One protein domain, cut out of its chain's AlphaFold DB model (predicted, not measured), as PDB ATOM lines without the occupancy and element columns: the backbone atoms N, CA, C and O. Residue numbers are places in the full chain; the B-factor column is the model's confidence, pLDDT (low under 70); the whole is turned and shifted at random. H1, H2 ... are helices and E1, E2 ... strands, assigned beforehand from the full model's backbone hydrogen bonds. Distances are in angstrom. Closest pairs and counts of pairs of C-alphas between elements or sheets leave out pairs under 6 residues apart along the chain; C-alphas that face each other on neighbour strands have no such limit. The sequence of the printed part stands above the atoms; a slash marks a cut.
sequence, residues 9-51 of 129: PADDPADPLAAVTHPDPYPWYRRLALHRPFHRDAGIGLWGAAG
ATOM      1  N   PRO A   9     106.801 155.758 191.327       62.00
ATOM      2  CA  PRO A   9     107.225 155.371 192.681       62.00
ATOM      3  C   PRO A   9     108.038 156.447 193.435       62.00
ATOM      4  O   PRO A   9     108.348 156.269 194.605       62.00
ATOM      5  N   ALA A  10     108.397 157.551 192.772       64.06
ATOM      6  CA  ALA A  10     109.026 158.724 193.371       64.06
ATOM      7  C   ALA A  10     108.047 159.618 194.161       64.06
ATOM      8  O   ALA A  10     108.493 160.344 195.043       64.06
ATOM      9  N   ASP A  11     106.742 159.536 193.879       77.31
ATOM     10  CA  ASP A  11     105.677 160.266 194.587       77.31
ATOM     11  C   ASP A  11     105.030 159.402 195.685       77.31
ATOM     12  O   ASP A  11     103.903 159.641 196.117       77.31
ATOM     13  N   ASP A  12     105.718 158.344 196.110       85.75
ATOM     14  CA  ASP A  12     105.202 157.439 197.123       85.75
ATOM     15  C   ASP A  12     105.235 158.078 198.516       85.75
ATOM     16  O   ASP A  12     106.209 158.745 198.881       85.75
ATOM     17  N   PRO A  13     104.217 157.810 199.353       89.31
ATOM     18  CA  PRO A  13     104.308 158.106 200.769       89.31
ATOM     19  C   PRO A  13     105.553 157.458 201.386       89.31
ATOM     20  O   PRO A  13     105.846 156.288 201.135       89.31
ATOM     21  N   ALA A  14     106.253 158.213 202.236       88.00
ATOM     22  CA  ALA A  14     107.453 157.731 202.918       88.00
ATOM     23  C   ALA A  14     107.169 156.539 203.851       88.00
ATOM     24  O   ALA A  14     108.022 155.669 204.017       88.00
ATOM     25  N   ASP A  15     105.972 156.496 204.441       89.12
ATOM     26  CA  ASP A  15     105.532 155.470 205.384       89.12
ATOM     27  C   ASP A  15     103.982 155.369 205.419       89.12
ATOM     28  O   ASP A  15     103.284 156.204 204.823       89.12
ATOM     29  N   PRO A  16     103.404 154.355 206.103       86.25
ATOM     30  CA  PRO A  16     101.951 154.200 206.206       86.25
ATOM     31  C   PRO A  16     101.199 155.380 206.839       86.25
ATOM     32  O   PRO A  16     100.024 155.569 206.522       86.25
ATOM     33  N   LEU A  17     101.821 156.157 207.734       86.31
ATOM     34  CA  LEU A  17     101.180 157.325 208.350       86.31
ATOM     35  C   LEU A  17     101.137 158.493 207.363       86.31
ATOM     36  O   LEU A  17     100.087 159.119 207.212       86.31
ATOM     37  N   ALA A  18     102.227 158.735 206.632       87.81
ATOM     38  CA  ALA A  18     102.270 159.727 205.560       87.81
ATOM     39  C   ALA A  18     101.234 159.426 204.460       87.81
ATOM     40  O   ALA A  18     100.625 160.347 203.905       87.81
ATOM     41  N   ALA A  19     100.971 158.139 204.195       89.06
ATOM     42  CA  ALA A  19      99.983 157.707 203.209       89.06
ATOM     43  C   ALA A  19      98.562 158.204 203.522       89.06
ATOM     44  O   ALA A  19      97.807 158.492 202.597       89.06
ATOM     45  N   VAL A  20      98.204 158.375 204.801       84.75
ATOM     46  CA  VAL A  20      96.864 158.841 205.219       84.75
ATOM     47  C   VAL A  20      96.565 160.259 204.723       84.75
ATOM     48  O   VAL A  20      95.412 160.597 204.466       84.75
ATOM     49  N   THR A  21      97.598 161.088 204.580       85.75
ATOM     50  CA  THR A  21      97.477 162.476 204.110       85.75
ATOM     51  C   THR A  21      97.816 162.650 202.631       85.75
ATOM     52  O   THR A  21      97.729 163.761 202.110       85.75
ATOM     53  N   HIS A  22      98.224 161.576 201.950       84.50
ATOM     54  CA  HIS A  22      98.625 161.642 200.553       84.50
ATOM     55  C   HIS A  22      97.403 161.870 199.639       84.50
ATOM     56  O   HIS A  22      96.369 161.239 199.864       84.50
ATOM     57  N   PRO A  23      97.493 162.719 198.594       86.88
ATOM     58  CA  PRO A  23      96.369 162.973 197.687       86.88
ATOM     59  C   PRO A  23      95.851 161.727 196.953       86.88
ATOM     60  O   PRO A  23      94.657 161.627 196.689       86.88
ATOM     61  N   ASP A  24      96.738 160.777 196.637       86.62
ATOM     62  CA  ASP A  24      96.380 159.490 196.025       86.62
ATOM     63  C   ASP A  24      97.282 158.352 196.546       86.62
ATOM     64  O   ASP A  24      98.344 158.087 195.981       86.62
ATOM     65  N   PRO A  25      96.948 157.706 197.677       89.31
ATOM     66  CA  PRO A  25      97.785 156.660 198.272       89.31
ATOM     67  C   PRO A  25      97.534 155.263 197.682       89.31
ATOM     68  O   PRO A  25      98.240 154.305 198.010       89.31
ATOM     69  N   TYR A  26      96.520 155.097 196.829       88.94
ATOM     70  CA  TYR A  26      96.043 153.775 196.419       88.94
ATOM     71  C   TYR A  26      97.051 152.947 195.603       88.94
ATOM     72  O   TYR A  26      97.131 151.735 195.839       88.94
ATOM     73  N   PRO A  27      97.854 153.527 194.685       90.50
ATOM     74  CA  PRO A  27      98.913 152.780 194.008       90.50
ATOM     75  C   PRO A  27      99.947 152.203 194.983       90.50
ATOM     76  O   PRO A  27     100.367 151.051 194.833       90.50
ATOM     77  N   TRP A  28     100.305 152.973 196.013       89.75
ATOM     78  CA  TRP A  28     101.240 152.553 197.052       89.75
ATOM     79  C   TRP A  28     100.661 151.430 197.914       89.75
ATOM     80  O   TRP A  28     101.303 150.388 198.056       89.75
ATOM     81  N   TYR A  29      99.412 151.561 198.384       90.00
ATOM     82  CA  TYR A  29      98.735 150.483 199.119       90.00
ATOM     83  C   TYR A  29      98.672 149.186 198.309       90.00
ATOM     84  O   TYR A  29      98.902 148.109 198.858       90.00
ATOM     85  N   ARG A  30      98.419 149.271 196.994       91.25
ATOM     86  CA  ARG A  30      98.393 148.091 196.119       91.25
ATOM     87  C   ARG A  30      99.752 147.394 196.072       91.25
ATOM     88  O   ARG A  30      99.802 146.175 196.205       91.25
ATOM     89  N   ARG A  31     100.851 148.136 195.903       90.94
ATOM     90  CA  ARG A  31     102.203 147.548 195.934       90.94
ATOM     91  C   ARG A  31     102.539 146.977 197.307       90.94
ATOM     92  O   ARG A  31     103.117 145.895 197.382       90.94
ATOM     93  N   LEU A  32     102.146 147.662 198.378       90.50
ATOM     94  CA  LEU A  32     102.351 147.193 199.743       90.50
ATOM     95  C   LEU A  32     101.628 145.862 199.991       90.50
ATOM     96  O   LEU A  32     102.252 144.919 200.465       90.50
ATOM     97  N   ALA A  33     100.363 145.754 199.587       93.75
ATOM     98  CA  ALA A  33      99.579 144.524 199.678       93.75
ATOM     99  C   ALA A  33     100.186 143.369 198.863       93.75
ATOM    100  O   ALA A  33     100.123 142.223 199.289       93.75
ATOM    101  N   LEU A  34     100.787 143.660 197.705       93.62
ATOM    102  CA  LEU A  34     101.379 142.643 196.831       93.62
ATOM    103  C   LEU A  34     102.752 142.154 197.302       93.62
ATOM    104  O   LEU A  34     103.068 140.977 197.154       93.62
ATOM    105  N   HIS A  35     103.590 143.053 197.814       92.44
ATOM    106  CA  HIS A  35     105.005 142.752 198.050       92.44
ATOM    107  C   HIS A  35     105.372 142.666 199.530       92.44
ATOM    108  O   HIS A  35     106.330 141.979 199.877       92.44
ATOM    109  N   ARG A  36     104.633 143.358 200.404       92.75
ATOM    110  CA  ARG A  36     104.863 143.410 201.857       92.75
ATOM    111  C   ARG A  36     103.532 143.339 202.633       92.75
ATOM    112  O   ARG A  36     103.239 144.249 203.417       92.75
ATOM    113  N   PRO A  37     102.731 142.274 202.430       93.25
ATOM    114  CA  PRO A  37     101.362 142.184 202.942       93.25
ATOM    115  C   PRO A  37     101.275 142.240 204.472       93.25
ATOM    116  O   PRO A  37     100.303 142.775 205.002       93.25
ATOM    117  N   PHE A  38     102.314 141.776 205.173       95.69
ATOM    118  CA  PHE A  38     102.529 141.990 206.602       95.69
ATOM    119  C   PHE A  38     104.000 142.324 206.853       95.69
ATOM    120  O   PHE A  38     104.884 141.545 206.492       95.69
ATOM    121  N   HIS A  39     104.294 143.484 207.435       93.81
ATOM    122  CA  HIS A  39     105.676 143.887 207.696       93.81
ATOM    123  C   HIS A  39     105.786 144.850 208.878       93.81
ATOM    124  O   HIS A  39     104.828 145.531 209.240       93.81
ATOM    125  N   ARG A  40     106.986 144.936 209.459       94.00
ATOM    126  CA  ARG A  40     107.328 145.975 210.429       94.00
ATOM    127  C   ARG A  40     108.015 147.130 209.715       94.00
ATOM    128  O   ARG A  40     109.048 146.928 209.077       94.00
ATOM    129  N   ASP A  41     107.457 148.326 209.836       90.75
ATOM    130  CA  ASP A  41     108.122 149.551 209.410       90.75
ATOM    131  C   ASP A  41     109.099 149.988 210.508       90.75
ATOM    132  O   ASP A  41     108.711 150.250 211.648       90.75
ATOM    133  N   ALA A  42     110.392 149.999 210.191       89.50
ATOM    134  CA  ALA A  42     111.430 150.334 211.159       89.50
ATOM    135  C   ALA A  42     111.512 151.840 211.450       89.50
ATOM    136  O   ALA A  42     111.942 152.201 212.544       89.50
ATOM    137  N   GLY A  43     111.097 152.694 210.507       88.44
ATOM    138  CA  GLY A  43     111.169 154.148 210.642       88.44
ATOM    139  C   GLY A  43     110.179 154.670 211.677       88.44
ATOM    140  O   GLY A  43     110.546 155.473 212.530       88.44
ATOM    141  N   ILE A  44     108.951 154.145 211.653       89.81
ATOM    142  CA  ILE A  44     107.894 154.521 212.611       89.81
ATOM    143  C   ILE A  44     107.659 153.471 213.710       89.81
ATOM    144  O   ILE A  44     106.873 153.687 214.629       89.81
ATOM    145  N   GLY A  45     108.337 152.323 213.639       89.94
ATOM    146  CA  GLY A  45     108.298 151.274 214.661       89.94
ATOM    147  C   GLY A  45     106.991 150.474 214.735       89.94
ATOM    148  O   GLY A  45     106.804 149.737 215.708       89.94
ATOM    149  N   LEU A  46     106.114 150.592 213.732       89.69
ATOM    150  CA  LEU A  46     104.787 149.968 213.690       89.69
ATOM    151  C   LEU A  46     104.759 148.696 212.835       89.69
ATOM    152  O   LEU A  46     105.532 148.533 211.893       89.69
ATOM    153  N   TRP A  47     103.824 147.802 213.153       93.62
ATOM    154  CA  TRP A  47     103.453 146.682 212.288       93.62
ATOM    155  C   TRP A  47     102.315 147.104 211.355       93.62
ATOM    156  O   TRP A  47     101.319 147.661 211.817       93.62
ATOM    157  N   GLY A  48     102.462 146.835 210.058       91.38
ATOM    158  CA  GLY A  48     101.461 147.104 209.031       91.38
ATOM    159  C   GLY A  48     100.949 145.815 208.390       91.38
ATOM    160  O   GLY A  48     101.744 144.969 207.978       91.38
ATOM    161  N   ALA A  49      99.625 145.705 208.274       94.69
ATOM    162  CA  ALA A  49      98.931 144.702 207.470       94.69
ATOM    163  C   ALA A  49      98.246 145.407 206.291       94.69
ATOM    164  O   ALA A  49      97.491 146.357 206.495       94.69
ATOM    165  N   ALA A  50      98.542 144.970 205.071       92.56
ATOM    166  CA  ALA A  50      98.049 145.579 203.836       92.56
ATOM    167  C   ALA A  50      97.440 144.559 202.867       92.56
ATOM    168  O   ALA A  50      96.625 144.935 202.025       92.56
ATOM    169  N   GLY A  51      97.826 143.284 202.974       93.88
ATOM    170  CA  GLY A  51      97.192 142.201 202.229       93.88
ATOM    171  C   GLY A  51      95.822 141.848 202.812       93.88
ATOM    172  O   GLY A  51      95.547 142.091 203.986       93.88
TER     173      GLY A  51
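What this domain is: This is residues 9 to 51 of the 129 residues of an uncharacterized protein of Cupriavidus gilardii J11 (UniProt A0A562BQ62). A short two-stranded hairpin, E1 and E2, and two helices, H1 and H2, make a small open triangle, with few contacts between its three parts. H2, the longer helix, comes close to E2 with its Ala 33, and the short helix H1 comes close to E2 with its Pro 16. The printed part has 43 residues, with two named helices and two named strands in the order H1, H2, E1, E2; the sheet has the order E1 - E2 and is antiparallel. The class is mixed, helices and strands, with under half of the residues in named elements. The whole is compact, with a radius of gyration of the C-alphas of 9.7 A, and rounded, spanning 23 by 20 by 16 A.

Where its parts are: Strand E1 is residues 38 to 40 and E2 is residues 47 to 49, with C-alpha 49 at (98.931, 144.702, 207.470). H2 is residues 26 to 35, 14.3 A long, beginning with C-alpha 26 at (96.043, 153.775, 196.419). H1 is residues 16 to 20, 7.0 A long, with C-alpha 16 at (101.951, 154.200, 206.206).

How they stand to each other: E1 and E2 form a hairpin, antiparallel at 162 degrees between their directions. N 39 and O 48 are within hydrogen-bond range at 3.0 A, as are N 48 and O 39 at 2.8 A. The closest C-alphas of H2 and E2, those of Ala 33 and Ala 49, are 7.8 A apart. The closest C-alphas of H1 and E2, those of Pro 16 and Gly 48, are 7.7 A apart. H1 and H2 are near each other, their closest C-alphas 8.1 A apart. H1 and E1 are apart. In H2 every O i to N i+4 pair is within hydrogen-bond range; in H1 0 of 1 is, and 1 of 2 O i to N i+3 pairs.

The domain as a whole: The two C-alphas farthest apart, those of Pro 23 and Arg 40, are 23.9 A apart. The printed part has no cut and no long link. The mean pLDDT of the printed part is 88.6, and residues 9 to 10 are under 70.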